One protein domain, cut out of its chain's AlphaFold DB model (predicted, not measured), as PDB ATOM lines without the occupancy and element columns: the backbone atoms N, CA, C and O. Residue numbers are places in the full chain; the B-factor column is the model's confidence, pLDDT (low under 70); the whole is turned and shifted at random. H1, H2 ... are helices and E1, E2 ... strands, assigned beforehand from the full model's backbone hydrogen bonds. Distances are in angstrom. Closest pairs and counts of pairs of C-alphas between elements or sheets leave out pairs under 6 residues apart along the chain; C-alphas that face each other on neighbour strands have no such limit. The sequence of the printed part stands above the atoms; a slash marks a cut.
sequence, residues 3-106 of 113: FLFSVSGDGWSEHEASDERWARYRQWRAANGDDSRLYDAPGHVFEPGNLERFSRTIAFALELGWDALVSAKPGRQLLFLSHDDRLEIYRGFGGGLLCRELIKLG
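AT A GLANCE: This is residues 3 to 106 of the 113 residues of an uncharacterized protein of Bradyrhizobium sp. STM 3843 (UniProt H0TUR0). What is the main picture? One sheet of five antiparallel strands stands between two helices, H2 packed along one face and H3 along the other, in three layers; H1 lies off the sheet, beside H2, between two long links. How are the parts ordered? The printed part has 104 residues, of mixed class, with three named helices and five named strands, along the chain E1, H1, E2, H2, E3, E4, E5, H3; the sheet's order is E2, E1, E3, E4, E5. How tight is the whole? It is compact, with a radius of gyration of the C-alphas of 13.6 A and spans of 41 by 28 by 24 A.

HOW THE PARTS SIT: How do the strands pair? E1, residues 3 to 8, is an inner strand, antiparallel to E2, residues 43 to 46, with N 5 and O 44 2.9 A apart, and to E3, residues 67 to 72, with N 6 and O 69 3.0 A apart. E3, E4, residues 77 to 81, and E5, residues 87 to 91, form a meander of two hairpins, each strand the antiparallel neighbour of the one before; N 70 and O 79 are 2.8 A apart, N 80 and O 88 2.9 A. The sheet is twisted, its C-alphas up to 4.1 A off the best plane. Where do the helices stand? H2, residues 51 to 63, is on the sheet at a height of 9.6 A, over E1 and E3; its closest C-alphas to E3 are those of Ala 61 and Ala 68, 6.6 A. E2, H2 and E3 make a split strand-helix-strand unit, two strands running the same way with E1 between them, and its crossover is right-handed. H3, residues 95 to 104, is on the opposite face at a height of 9.9 A, over E3; the closest C-alphas of the two are those of Ser 71 and Leu 98, 7.7 A. And H1? H1, residues 20 to 31, is not on the sheet; it is close to H2 but not clearly touching, the C-alphas of Tyr 25 and Phe 60 being 6.8 A apart, at a shallow tilt of 23 degrees, opposite ways. In H1, H2 and H3 every O i to N i+4 pair is within hydrogen-bond range.

IN THESE COORDINATES: Where do the elements begin and end? E1 begins at C-alpha 3, (23.814, -5.284, 10.874), and H3 ends at C-alpha 104, (31.207, -22.800, 6.796). How long are they? From first to last C-alpha, E1 measures 16.6 A, H1 16.3 A, E2 10.1 A, H2 18.4 A, E3 16.8 A, E4 13.1 A, E5 13.3 A and H3 14.4 A.

THE WHOLE: How far does it reach? The two C-alphas farthest apart are those of Ser 18 and Gly 92, 40.7 A. Are there cuts or long links? The printed part has no cut; the links E1 to H1 and H1 to E2 are long, 11 residues each. Where is confidence low? The mean pLDDT of the printed part is 75.9, and residues 3 to 4, 8 to 18, 73 to 75 and 92 to 106 are under 70.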
ATOM      1  N   PHE A   3      23.864  -3.868  10.508       66.06
ATOM      2  CA  PHE A   3      23.814  -5.284  10.874       66.06
ATOM      3  C   PHE A   3      23.780  -6.138   9.616       66.06
ATOM      4  O   PHE A   3      23.084  -5.790   8.665       66.06
ATOM      5  N   LEU A   4      24.508  -7.250   9.624       68.75
ATOM      6  CA  LEU A   4      24.389  -8.296   8.613       68.75
ATOM      7  C   LEU A   4      23.847  -9.546   9.291       68.75
ATOM      8  O   LEU A   4      24.463 -10.022  10.242       68.75
ATOM      9  N   PHE A   5      22.726 -10.050   8.796       71.31
ATOM     10  CA  PHE A   5      22.137 -11.325   9.186       71.31
ATOM     11  C   PHE A   5      22.329 -12.316   8.040       71.31
ATOM     12  O   PHE A   5      22.074 -11.938   6.903       71.31
ATOM     13  N   SER A   6      22.763 -13.543   8.305       73.44
ATOM     14  CA  SER A   6      22.814 -14.625   7.312       73.44
ATOM     15  C   SER A   6      22.259 -15.889   7.932       73.44
ATOM     16  O   SER A   6      22.593 -16.187   9.079       73.44
ATOM     17  N   VAL A   7      21.461 -16.630   7.171       70.31
ATOM     18  CA  VAL A   7      20.970 -17.952   7.575       70.31
ATOM     19  C   VAL A   7      21.698 -19.056   6.847       70.31
ATOM     20  O   VAL A   7      22.178 -18.880   5.725       70.31
ATOM     21  N   SER A   8      21.774 -20.187   7.524       63.75
ATOM     22  CA  SER A   8      22.384 -21.411   7.038       63.75
ATOM     23  C   SER A   8      21.725 -22.607   7.680       63.75
ATOM     24  O   SER A   8      21.179 -22.502   8.774       63.75
ATOM     25  N   GLY A   9      21.824 -23.742   7.009       52.47
ATOM     26  CA  GLY A   9      21.014 -24.899   7.338       52.47
ATOM     27  C   GLY A   9      19.963 -25.075   6.258       52.47
ATOM     28  O   GLY A   9      19.172 -24.190   5.937       52.47
ATOM     29  N   ASP A  10      20.006 -26.247   5.667       50.12
ATOM     30  CA  ASP A  10      19.106 -26.824   4.685       50.12
ATOM     31  C   ASP A  10      17.764 -27.248   5.299       50.12
ATOM     32  O   ASP A  10      17.135 -28.184   4.818       50.12
ATOM     33  N   GLY A  11      17.256 -26.511   6.297       49.94
ATOM     34  CA  GLY A  11      15.912 -26.732   6.851       49.94
ATOM     35  C   GLY A  11      14.803 -26.659   5.792       49.94
ATOM     36  O   GLY A  11      13.675 -27.060   6.030       49.94
ATOM     37  N   TRP A  12      15.116 -26.200   4.576       50.84
ATOM     38  CA  TRP A  12      14.275 -26.444   3.414       50.84
ATOM     39  C   TRP A  12      14.254 -27.937   3.039       50.84
ATOM     40  O   TRP A  12      15.057 -28.404   2.229       50.84
ATOM     41  N   SER A  13      13.266 -28.669   3.551       53.81
ATOM     42  CA  SER A  13      12.792 -29.894   2.903       53.81
ATOM     43  C   SER A  13      11.595 -29.570   2.002       53.81
ATOM     44  O   SER A  13      10.769 -28.721   2.338       53.81
ATOM     45  N   GLU A  14      11.441 -30.248   0.857       49.53
ATOM     46  CA  GLU A  14      10.232 -30.108   0.017       49.53
ATOM     47  C   GLU A  14       8.937 -30.423   0.795       49.53
ATOM     48  O   GLU A  14       7.865 -29.941   0.430       49.53
ATOM     49  N   HIS A  15       9.036 -31.160   1.908       52.00
ATOM     50  CA  HIS A  15       7.932 -31.412   2.834       52.00
ATOM     51  C   HIS A  15       7.491 -30.180   3.636       52.00
ATOM     52  O   HIS A  15       6.329 -30.110   4.027       52.00
ATOM     53  N   GLU A  16       8.368 -29.196   3.838       56.53
ATOM     54  CA  GLU A  16       8.074 -27.942   4.544       56.53
ATOM     55  C   GLU A  16       7.675 -26.798   3.604       56.53
ATOM     56  O   GLU A  16       7.350 -25.696   4.047       56.53
ATOM     57  N   ALA A  17       7.636 -27.040   2.290       53.12
ATOM     58  CA  ALA A  17       7.233 -26.031   1.310       53.12
ATOM     59  C   ALA A  17       5.788 -25.523   1.521       53.12
ATOM     60  O   ALA A  17       5.467 -24.410   1.089       53.12
ATOM     61  N   SER A  18       4.943 -26.323   2.189       58.00
ATOM     62  CA  SER A  18       3.571 -26.003   2.608       58.00
ATOM     63  C   SER A  18       3.462 -25.445   4.034       58.00
ATOM     64  O   SER A  18       2.352 -25.144   4.475       58.00
ATOM     65  N   ASP A  19       4.574 -25.290   4.757       74.94
ATOM     66  CA  ASP A  19       4.573 -24.742   6.110       74.94
ATOM     67  C   ASP A  19       4.185 -23.255   6.076       74.94
ATOM     68  O   ASP A  19       4.815 -22.416   5.419       74.94
ATOM     69  N   GLU A  20       3.130 -22.917   6.814       82.56
ATOM     70  CA  GLU A  20       2.627 -21.553   6.946       82.56
ATOM     71  C   GLU A  20       3.728 -20.586   7.417       82.56
ATOM     72  O   GLU A  20       3.787 -19.439   6.971       82.56
ATOM     73  N   ARG A  21       4.664 -21.049   8.256       82.94
ATOM     74  CA  ARG A  21       5.796 -20.254   8.752       82.94
ATOM     75  C   ARG A  21       6.702 -19.791   7.610       82.94
ATOM     76  O   ARG A  21       7.086 -18.619   7.566       82.94
ATOM     77  N   TRP A  22       6.973 -20.666   6.643       81.12
ATOM     78  CA  TRP A  22       7.758 -20.343   5.449       81.12
ATOM     79  C   TRP A  22       7.040 -19.345   4.537       81.12
ATOM     80  O   TRP A  22       7.681 -18.451   3.972       81.12
ATOM     81  N   ALA A  23       5.716 -19.463   4.404       84.25
ATOM     82  CA  ALA A  23       4.911 -18.499   3.659       84.25
ATOM     83  C   ALA A  23       4.950 -17.109   4.316       84.25
ATOM     84  O   ALA A  23       5.198 -16.118   3.628       84.25
ATOM     85  N   ARG A  24       4.806 -17.036   5.649       89.06
ATOM     86  CA  ARG A  24       4.915 -15.779   6.410       89.06
ATOM     87  C   ARG A  24       6.283 -15.126   6.251       89.06
ATOM     88  O   ARG A  24       6.355 -13.913   6.061       89.06
ATOM     89  N   TYR A  25       7.362 -15.907   6.299       87.88
ATOM     90  CA  TYR A  25       8.708 -15.374   6.099       87.88
ATOM     91  C   TYR A  25       8.897 -14.807   4.687       87.88
ATOM     92  O   TYR A  25       9.363 -13.678   4.538       87.88
ATOM     93  N   ARG A  26       8.480 -15.540   3.643       85.44
ATOM     94  CA  ARG A  26       8.564 -15.060   2.251       85.44
ATOM     95  C   ARG A  26       7.750 -13.786   2.029       85.44
ATOM     96  O   ARG A  26       8.277 -12.824   1.482       85.44
ATOM     97  N   GLN A  27       6.511 -13.747   2.518       89.75
ATOM     98  CA  GLN A  27       5.669 -12.547   2.456       89.75
ATOM     99  C   GLN A  27       6.318 -11.364   3.175       89.75
ATOM    100  O   GLN A  27       6.321 -10.248   2.658       89.75
ATOM    101  N   TRP A  28       6.909 -11.607   4.345       91.81
ATOM    102  CA  TRP A  28       7.620 -10.575   5.083       91.81
ATOM    103  C   TRP A  28       8.845 -10.050   4.320       91.81
ATOM    104  O   TRP A  28       9.037  -8.835   4.289       91.81
ATOM    105  N   ARG A  29       9.647 -10.911   3.669       88.44
ATOM    106  CA  ARG A  29      10.782 -10.458   2.841       88.44
ATOM    107  C   ARG A  29      10.311  -9.608   1.661       88.44
ATOM    108  O   ARG A  29      10.830  -8.508   1.475       88.44
ATOM    109  N   ALA A  30       9.282 -10.064   0.947       89.25
ATOM    110  CA  ALA A  30       8.715  -9.344  -0.191       89.25
ATOM    111  C   ALA A  30       8.175  -7.963   0.223       89.25
ATOM    112  O   ALA A  30       8.503  -6.955  -0.400       89.25
ATOM    113  N   ALA A  31       7.445  -7.882   1.344       90.44
ATOM    114  CA  ALA A  31       6.970  -6.617   1.918       90.44
ATOM    115  C   ALA A  31       8.110  -5.661   2.323       90.44
ATOM    116  O   ALA A  31       7.906  -4.458   2.458       90.44
ATOM    117  N   ASN A  32       9.315  -6.198   2.503       87.94
ATOM    118  CA  ASN A  32      10.527  -5.476   2.859       87.94
ATOM    119  C   ASN A  32      11.495  -5.278   1.672       87.94
ATOM    120  O   ASN A  32      12.663  -4.922   1.883       87.94
ATOM    121  N   GLY A  33      11.000  -5.478   0.445       88.06
ATOM    122  CA  GLY A  33      11.706  -5.195  -0.805       88.06
ATOM    123  C   GLY A  33      12.638  -6.304  -1.289       88.06
ATOM    124  O   GLY A  33      13.500  -6.032  -2.118       88.06
ATOM    125  N   ASP A  34      12.498  -7.526  -0.774       85.38
ATOM    126  CA  ASP A  34      13.349  -8.656  -1.144       85.38
ATOM    127  C   ASP A  34      12.513  -9.883  -1.525       85.38
ATOM    128  O   ASP A  34      12.017 -10.608  -0.666       85.38
ATOM    129  N   ASP A  35      12.357 -10.108  -2.827       84.81
ATOM    130  CA  ASP A  35      11.642 -11.263  -3.391       84.81
ATOM    131  C   ASP A  35      12.608 -12.353  -3.900       84.81
ATOM    132  O   ASP A  35      12.245 -13.275  -4.631       84.81
ATOM    133  N   SER A  36      13.887 -12.241  -3.530       79.88
ATOM    134  CA  SER A  36      14.935 -13.171  -3.949       79.88
ATOM    135  C   SER A  36      14.756 -14.530  -3.272       79.88
ATOM    136  O   SER A  36      14.335 -14.632  -2.111       79.88
ATOM    137  N   ARG A  37      15.167 -15.609  -3.949       76.56
ATOM    138  CA  ARG A  37      15.250 -16.924  -3.297       76.56
ATOM    139  C   ARG A  37      16.268 -16.856  -2.162       76.56
ATOM    140  O   ARG A  37      17.273 -16.156  -2.252       76.56
ATOM    141  N   LEU A  38      16.027 -17.611  -1.090       75.56
ATOM    142  CA  LEU A  38      16.940 -17.640   0.057       75.56
ATOM    143  C   LEU A  38      18.345 -18.112  -0.331       75.56
ATOM    144  O   LEU A  38      19.321 -17.577   0.170       75.56
ATOM    145  N   TYR A  39      18.439 -19.049  -1.272       71.69
ATOM    146  CA  TYR A  39      19.715 -19.498  -1.822       71.69
ATOM    147  C   TYR A  39      20.496 -18.375  -2.532       71.69
ATOM    148  O   TYR A  39      21.716 -18.313  -2.418       71.69
ATOM    149  N   ASP A  40      19.799 -17.477  -3.235       72.00
ATOM    150  CA  ASP A  40      20.425 -16.384  -3.991       72.00
ATOM    151  C   ASP A  40      20.793 -15.197  -3.084       72.00
ATOM    152  O   ASP A  40      21.787 -14.510  -3.313       72.00
ATOM    153  N   ALA A  41      20.005 -14.972  -2.029       77.62
ATOM    154  CA  ALA A  41      20.226 -13.935  -1.030       77.62
ATOM    155  C   ALA A  41      19.972 -14.501   0.382       77.62
ATOM    156  O   ALA A  41      18.876 -14.327   0.924       77.62
ATOM    157  N   PRO A  42      20.961 -15.177   0.995       76.19
ATOM    158  CA  PRO A  42      20.798 -15.830   2.298       76.19
ATOM    159  C   PRO A  42      20.828 -14.854   3.478       76.19
ATOM    160  O   PRO A  42      20.711 -15.271   4.630       76.19
ATOM    161  N   GLY A  43      21.002 -13.554   3.222       81.19
ATOM    162  CA  GLY A  43      21.192 -12.567   4.268       81.19
ATOM    163  C   GLY A  43      20.456 -11.252   4.072       81.19
ATOM    164  O   GLY A  43      19.962 -10.937   2.994       81.19
ATOM    165  N   HIS A  44      20.413 -10.475   5.153       83.56
ATOM    166  CA  HIS A  44      19.766  -9.169   5.240       83.56
ATOM    167  C   HIS A  44      20.740  -8.137   5.802       83.56
ATOM    168  O   HIS A  44      21.460  -8.409   6.765       83.56
ATOM    169  N   VAL A  45      20.729  -6.937   5.222       84.44
ATOM    170  CA  VAL A  45      21.471  -5.777   5.731       84.44
ATOM    171  C   VAL A  45      20.491  -4.804   6.375       84.44
ATOM    172  O   VAL A  45      19.467  -4.462   5.785       84.44
ATOM    173  N   PHE A  46      20.802  -4.342   7.586       85.06
ATOM    174  CA  PHE A  46      19.942  -3.430   8.341       85.06
ATOM    175  C   PHE A  46      20.654  -2.128   8.672       85.06
ATOM    176  O   PHE A  46      21.780  -2.143   9.167       85.06
ATOM    177  N   GLU A  47      19.947  -1.020   8.469       84.62
ATOM    178  CA  GLU A  47      20.363   0.327   8.850       84.62
ATOM    179  C   GLU A  47      19.956   0.664  10.299       84.62
ATOM    180  O   GLU A  47      19.088  -0.007  10.864       84.62
ATOM    181  N   PRO A  48      20.509   1.737  10.903       76.00
ATOM    182  CA  PRO A  48      20.202   2.163  12.276       76.00
ATOM    183  C   PRO A  48      18.723   2.402  12.629       76.00
ATOM    184  O   PRO A  48      18.413   2.494  13.811       76.00
ATOM    185  N   GLY A  49      17.813   2.491  11.657       81.88
ATOM    186  CA  GLY A  49      16.366   2.615  11.887       81.88
ATOM    187  C   GLY A  49      15.585   1.300  11.797       81.88
ATOM    188  O   GLY A  49      14.403   1.268  12.115       81.88
ATOM    189  N   ASN A  50      16.224   0.199  11.396       86.56
ATOM    190  CA  ASN A  50      15.537  -1.046  11.036       86.56
ATOM    191  C   ASN A  50      15.447  -2.041  12.207       86.56
ATOM    192  O   ASN A  50      15.470  -3.250  11.984       86.56
ATOM    193  N   LEU A  51      15.376  -1.562  13.456       84.81
ATOM    194  CA  LEU A  51      15.428  -2.426  14.643       84.81
ATOM    195  C   LEU A  51      14.270  -3.429  14.692       84.81
ATOM    196  O   LEU A  51      14.478  -4.596  15.025       84.81
ATOM    197  N   GLU A  52      13.063  -2.993  14.338       88.62
ATOM    198  CA  GLU A  52      11.885  -3.862  14.284       88.62
ATOM    199  C   GLU A  52      12.056  -4.950  13.218       88.62
ATOM    200  O   GLU A  52      11.889  -6.137  13.500       88.62
ATOM    201  N   ARG A  53      12.493  -4.553  12.014       89.19
ATOM    202  CA  ARG A  53      12.782  -5.474  10.908       89.19
ATOM    203  C   ARG A  53      13.839  -6.503  11.322       89.19
ATOM    204  O   ARG A  53      13.635  -7.695  11.121       89.19
ATOM    205  N   PHE A  54      14.925  -6.049  11.945       87.62
ATOM    206  CA  PHE A  54      15.993  -6.908  12.454       87.62
ATOM    207  C   PHE A  54      15.475  -7.904  13.498       87.62
ATOM    208  O   PHE A  54      15.663  -9.110  13.348       87.62
ATOM    209  N   SER A  55      14.760  -7.421  14.516       88.38
ATOM    210  CA  SER A  55      14.202  -8.261  15.586       88.38
ATOM    211  C   SER A  55      13.250  -9.318  15.027       88.38
ATOM    212  O   SER A  55      13.275 -10.473  15.449       88.38
ATOM    213  N   ARG A  56      12.452  -8.954  14.017       91.31
ATOM    214  CA  ARG A  56      11.555  -9.892  13.341       91.31
ATOM    215  C   ARG A  56      12.313 -10.979  12.579       91.31
ATOM    216  O   ARG A  56      11.862 -12.118  12.568       91.31
ATOM    217  N   THR A  57      13.467 -10.665  11.991       88.12
ATOM    218  CA  THR A  57      14.317 -11.672  11.331       88.12
ATOM    219  C   THR A  57      14.877 -12.687  12.329       88.12
ATOM    220  O   THR A  57      14.892 -13.877  12.032       88.12
ATOM    221  N   ILE A  58      15.258 -12.244  13.534       85.81
ATOM    222  CA  ILE A  58      15.669 -13.153  14.615       85.81
ATOM    223  C   ILE A  58      14.518 -14.081  15.015       85.81
ATOM    224  O   ILE A  58      14.720 -15.285  15.133       85.81
ATOM    225  N   ALA A  59      13.305 -13.542  15.170       88.88
ATOM    226  CA  ALA A  59      12.131 -14.353  15.489       88.88
ATOM    227  C   ALA A  59      11.867 -15.428  14.423       88.88
ATOM    228  O   ALA A  59      11.609 -16.573  14.775       88.88
ATOM    229  N   PHE A  60      11.999 -15.094  13.134       87.62
ATOM    230  CA  PHE A  60      11.872 -16.087  12.064       87.62
ATOM    231  C   PHE A  60      12.941 -17.176  12.131       87.62
ATOM    232  O   PHE A  60      12.605 -18.334  11.918       87.62
ATOM    233  N   ALA A  61      14.191 -16.831  12.453       83.69
ATOM    234  CA  ALA A  61      15.252 -17.824  12.613       83.69
ATOM    235  C   ALA A  61      14.890 -18.867  13.680       83.69
ATOM    236  O   ALA A  61      15.048 -20.057  13.450       83.69
ATOM    237  N   LEU A  62      14.331 -18.420  14.808       82.81
ATOM    238  CA  LEU A  62      13.883 -19.305  15.884       82.81
ATOM    239  C   LEU A  62      12.625 -20.098  15.491       82.81
ATOM    240  O   LEU A  62      12.584 -21.311  15.657       82.81
ATOM    241  N   GLU A  63      11.607 -19.438  14.919       84.94
ATOM    242  CA  GLU A  63      10.354 -20.083  14.481       84.94
ATOM    243  C   GLU A  63      10.591 -21.188  13.436       84.94
ATOM    244  O   GLU A  63       9.817 -22.149  13.374       84.94
ATOM    245  N   LEU A  64      11.624 -21.029  12.603       82.00
ATOM    246  CA  LEU A  64      11.977 -21.927  11.501       82.00
ATOM    247  C   LEU A  64      13.126 -22.884  11.850       82.00
ATOM    248  O   LEU A  64      13.509 -23.680  10.998       82.00
ATOM    249  N   GLY A  65      13.663 -22.825  13.076       78.38
ATOM    250  CA  GLY A  65      14.753 -23.696  13.519       78.38
ATOM    251  C   GLY A  65      16.019 -23.530  12.677       78.38
ATOM    252  O   GLY A  65      16.583 -24.513  12.208       78.38
ATOM    253  N   TRP A  66      16.444 -22.292  12.431       82.50
ATOM    254  CA  TRP A  66      17.637 -21.988  11.643       82.50
ATOM    255  C   TRP A  66      18.823 -21.600  12.500       82.50
ATOM    256  O   TRP A  66      18.699 -20.897  13.505       82.50
ATOM    257  N   ASP A  67      19.998 -21.934  11.979       82.62
ATOM    258  CA  ASP A  67      21.220 -21.293  12.411       82.62
ATOM    259  C   ASP A  67      21.331 -19.909  11.748       82.62
ATOM    260  O   ASP A  67      21.121 -19.746  10.538       82.62
ATOM    261  N   ALA A  68      21.677 -18.892  12.537       84.31
ATOM    262  CA  ALA A  68      21.826 -17.524  12.067       84.31
ATOM    263  C   ALA A  68      23.076 -16.837  12.622       84.31
ATOM    264  O   ALA A  68      23.385 -16.897  13.812       84.31
ATOM    265  N   LEU A  69      23.767 -16.101  11.752       85.00
ATOM    266  CA  LEU A  69      24.866 -15.213  12.125       85.00
ATOM    267  C   LEU A  69      24.419 -13.759  12.059       85.00
ATOM    268  O   LEU A  69      23.954 -13.307  11.016       85.00
ATOM    269  N   VAL A  70      24.657 -13.002  13.132       84.88
ATOM    270  CA  VAL A  70      24.492 -11.546  13.161       84.88
ATOM    271  C   VAL A  70      25.827 -10.868  13.397       84.88
ATOM    272  O   VAL A  70      26.440 -11.031  14.446       84.88
ATOM    273  N   SER A  71      26.253 -10.030  12.464       81.94
ATOM    274  CA  SER A  71      27.410  -9.153  12.645       81.94
ATOM    275  C   SER A  71      26.954  -7.712  12.855       81.94
ATOM    276  O   SER A  71      26.283  -7.154  11.990       81.94
ATOM    277  N   ALA A  72      27.396  -7.073  13.940       78.12
ATOM    278  CA  ALA A  72      27.125  -5.664  14.232       78.12
ATOM    279  C   ALA A  72      28.375  -4.780  14.043       78.12
ATOM    280  O   ALA A  72      29.423  -4.995  14.663       78.12
ATOM    281  N   LYS A  73      28.263  -3.726  13.220       69.56
ATOM    282  CA  LYS A  73      29.286  -2.665  13.074       69.56
ATOM    283  C   LYS A  73      28.895  -1.394  13.843       69.56
ATOM    284  O   LYS A  73      27.727  -1.026  13.800       69.56
ATOM    285  N   PRO A  74      29.830  -0.641  14.459       63.09
ATOM    286  CA  PRO A  74      31.288  -0.805  14.428       63.09
ATOM    287  C   PRO A  74      31.839  -1.758  15.499       63.09
ATOM    288  O   PRO A  74      33.037  -2.022  15.506       63.09
ATOM    289  N   GLY A  75      30.986  -2.292  16.381       61.31
ATOM    290  CA  GLY A  75      31.384  -3.019  17.591       61.31
ATOM    291  C   GLY A  75      32.156  -4.325  17.387       61.31
ATOM    292  O   GLY A  75      32.589  -4.903  18.381       61.31
ATOM    293  N   ARG A  76      32.349  -4.791  16.140       71.06
ATOM    294  CA  ARG A  76      33.007  -6.075  15.824       71.06
ATOM    295  C   ARG A  76      32.426  -7.216  16.668       71.06
ATOM    296  O   ARG A  76      33.157  -8.060  17.186       71.06
ATOM    297  N   GLN A  77      31.112  -7.173  16.873       77.19
ATOM    298  CA  GLN A  77      30.386  -8.202  17.598       77.19
ATOM    299  C   GLN A  77      29.766  -9.142  16.581       77.19
ATOM    300  O   GLN A  77      29.172  -8.689  15.598       77.19
ATOM    301  N   LEU A  78      29.934 -10.429  16.834       81.69
ATOM    302  CA  LEU A  78      29.252 -11.496  16.134       81.69
ATOM    303  C   LEU A  78      28.325 -12.185  17.140       81.69
ATOM    304  O   LEU A  78      28.661 -12.355  18.311       81.69
ATOM    305  N   LEU A  79      27.135 -12.524  16.690       83.50
ATOM    306  CA  LEU A  79      26.184 -13.354  17.397       83.50
ATOM    307  C   LEU A  79      25.948 -14.569  16.516       83.50
ATOM    308  O   LEU A  79      25.663 -14.406  15.331       83.50
ATOM    309  N   PHE A  80      26.068 -15.754  17.087       84.19
ATOM    310  CA  PHE A  80      25.577 -16.973  16.467       84.19
ATOM    311  C   PHE A  80      24.347 -17.439  17.238       84.19
ATOM    312  O   PHE A  80      24.360 -17.478  18.469       84.19
ATOM    313  N   LEU A  81      23.292 -17.739  16.498       83.06
ATOM    314  CA  LEU A  81      22.071 -18.367  16.967       83.06
ATOM    315  C   LEU A  81      22.024 -19.739  16.319       83.06
ATOM    316  O   LEU A  81      22.219 -19.832  15.110       83.06
ATOM    317  N   SER A  82      21.782 -20.770  17.109       80.19
ATOM    318  CA  SER A  82      21.587 -22.121  16.609       80.19
ATOM    319  C   SER A  82      20.126 -22.529  16.710       80.19
ATOM    320  O   SER A  82      19.425 -22.085  17.620       80.19
ATOM    321  N   HIS A  83      19.709 -23.426  15.824       78.62
ATOM    322  CA  HIS A  83      18.411 -24.091  15.867       78.62
ATOM    323  C   HIS A  83      18.135 -24.840  17.183       78.62
ATOM    324  O   HIS A  83      16.977 -24.982  17.559       78.62
ATOM    325  N   ASP A  84      19.178 -25.251  17.914       78.56
ATOM    326  CA  ASP A  84      19.086 -25.884  19.241       78.56
ATOM    327  C   ASP A  84      18.972 -24.863  20.401       78.56
ATOM    328  O   ASP A  84      19.424 -25.119  21.519       78.56
ATOM    329  N   ASP A  85      18.461 -23.654  20.139       71.56
ATOM    330  CA  ASP A  85      18.356 -22.534  21.096       71.56
ATOM    331  C   ASP A  85      19.692 -22.099  21.738       71.56
ATOM    332  O   ASP A  85      19.741 -21.384  22.749       71.56
ATOM    333  N   ARG A  86      20.822 -22.491  21.139       81.62
ATOM    334  CA  ARG A  86      22.160 -22.091  21.586       81.62
ATOM    335  C   ARG A  86      22.515 -20.714  21.033       81.62
ATOM    336  O   ARG A  86      22.477 -20.484  19.829       81.62
ATOM    337  N   LEU A  87      22.945 -19.816  21.920       82.25
ATOM    338  CA  LEU A  87      23.363 -18.458  21.576       82.25
ATOM    339  C   LEU A  87      24.818 -18.222  21.981       82.25
ATOM    340  O   LEU A  87      25.191 -18.395  23.141       82.25
ATOM    341  N   GLU A  88      25.638 -17.774  21.033       83.12
ATOM    342  CA  GLU A  88      27.045 -17.453  21.267       83.12
ATOM    343  C   GLU A  88      27.355 -16.008  20.905       83.12
ATOM    344  O   GLU A  88      27.082 -15.553  19.794       83.12
ATOM    345  N   ILE A  89      27.961 -15.286  21.853       82.69
ATOM    346  CA  ILE A  89      28.372 -13.895  21.669       82.69
ATOM    347  C   ILE A  89      29.884 -13.823  21.556       82.69
ATOM    348  O   ILE A  89      30.646 -14.173  22.456       82.69
ATOM    349  N   TYR A  90      30.297 -13.243  20.451       79.31
ATOM    350  CA  TYR A  90      31.652 -13.186  19.971       79.31
ATOM    351  C   TYR A  90      32.080 -11.711  19.947       79.31
ATOM    352  O   TYR A  90      31.569 -10.913  19.159       79.31
ATOM    353  N   ARG A  91      33.006 -11.306  20.829       76.94
ATOM    354  CA  ARG A  91      33.500  -9.914  20.933       76.94
ATOM    355  C   ARG A  91      34.849  -9.727  20.235       76.94
ATOM    356  O   ARG A  91      35.736 -10.559  20.381       76.94
ATOM    357  N   GLY A  92      35.032  -8.598  19.543       67.75
ATOM    358  CA  GLY A  92      36.332  -8.192  18.987       67.75
ATOM    359  C   GLY A  92      36.699  -8.838  17.646       67.75
ATOM    360  O   GLY A  92      37.872  -8.882  17.281       67.75
ATOM    361  N   PHE A  93      35.713  -9.317  16.892       63.81
ATOM    362  CA  PHE A  93      35.932 -10.086  15.673       63.81
ATOM    363  C   PHE A  93      36.508  -9.256  14.521       63.81
ATOM    364  O   PHE A  93      35.913  -8.290  14.043       63.81
ATOM    365  N   GLY A  94      37.691  -9.654  14.049       58.62
ATOM    366  CA  GLY A  94      38.216  -9.223  12.756       58.62
ATOM    367  C   GLY A  94      37.410  -9.859  11.622       58.62
ATOM    368  O   GLY A  94      36.963 -11.000  11.744       58.62
ATOM    369  N   GLY A  95      37.239  -9.144  10.506       59.00
ATOM    370  CA  GLY A  95      36.409  -9.591   9.376       59.00
ATOM    371  C   GLY A  95      36.735 -10.997   8.845       59.00
ATOM    372  O   GLY A  95      35.849 -11.657   8.320       59.00
ATOM    373  N   GLY A  96      37.959 -11.497   9.053       64.25
ATOM    374  CA  GLY A  96      38.381 -12.832   8.618       64.25
ATOM    375  C   GLY A  96      37.651 -14.005   9.286       64.25
ATOM    376  O   GLY A  96      37.400 -15.002   8.615       64.25
ATOM    377  N   LEU A  97      37.261 -13.908  10.564       64.75
ATOM    378  CA  LEU A  97      36.501 -14.997  11.193       64.75
ATOM    379  C   LEU A  97      35.028 -14.969  10.776       64.75
ATOM    380  O   LEU A  97      34.450 -16.024  10.562       64.75
ATOM    381  N   LEU A  98      34.452 -13.777  10.572       63.38
ATOM    382  CA  LEU A  98      33.115 -13.637   9.992       63.38
ATOM    383  C   LEU A  98      33.061 -14.268   8.595       63.38
ATOM    384  O   LEU A  98      32.160 -15.050   8.327       63.38
ATOM    385  N   CYS A  99      34.047 -13.994   7.731       63.50
ATOM    386  CA  CYS A  99      34.162 -14.681   6.443       63.50
ATOM    387  C   CYS A  99      34.252 -16.200   6.621       63.50
ATOM    388  O   CYS A  99      33.605 -16.934   5.885       63.50
ATOM    389  N   ARG A 100      35.033 -16.684   7.595       68.44
ATOM    390  CA  ARG A 100      35.205 -18.122   7.841       68.44
ATOM    391  C   ARG A 100      33.907 -18.798   8.277       68.44
ATOM    392  O   ARG A 100      33.604 -19.871   7.767       68.44
ATOM    393  N   GLU A 101      33.158 -18.182   9.184       67.62
ATOM    394  CA  GLU A 101      31.870 -18.716   9.631       67.62
ATOM    395  C   GLU A 101      30.822 -18.612   8.520       67.62
ATOM    396  O   GLU A 101      30.170 -19.603   8.230       67.62
ATOM    397  N   LEU A 102      30.750 -17.500   7.779       63.81
ATOM    398  CA  LEU A 102      29.874 -17.394   6.603       63.81
ATOM    399  C   LEU A 102      30.204 -18.442   5.525       63.81
ATOM    400  O   LEU A 102      29.289 -18.976   4.907       63.81
ATOM    401  N   ILE A 103      31.483 -18.770   5.312       66.62
ATOM    402  CA  ILE A 103      31.901 -19.845   4.396       66.62
ATOM    403  C   ILE A 103      31.443 -21.213   4.911       66.62
ATOM    404  O   ILE A 103      30.875 -21.982   4.138       66.62
ATOM    405  N   LYS A 104      31.666 -21.531   6.195       65.56
ATOM    406  CA  LYS A 104      31.207 -22.800   6.796       65.56
ATOM    407  C   LYS A 104      29.695 -22.970   6.685       65.56
ATOM    408  O   LYS A 104      29.215 -24.074   6.474       65.56
ATOM    409  N   LEU A 105      28.980 -21.863   6.818       59.72
ATOM    410  CA  LEU A 105      27.531 -21.783   6.773       59.72
ATOM    411  C   LEU A 105      26.980 -21.642   5.338       59.72
ATOM    412  O   LEU A 105      25.783 -21.478   5.143       59.72
ATOM    413  N   GLY A 106      27.830 -21.703   4.305       55.50
ATOM    414  CA  GLY A 106      27.411 -21.652   2.898       55.50
ATOM    415  C   GLY A 106      26.968 -20.269   2.395       55.50
ATOM    416  O   GLY A 106      26.635 -20.125   1.220       55.50
TER     417      GLY A 106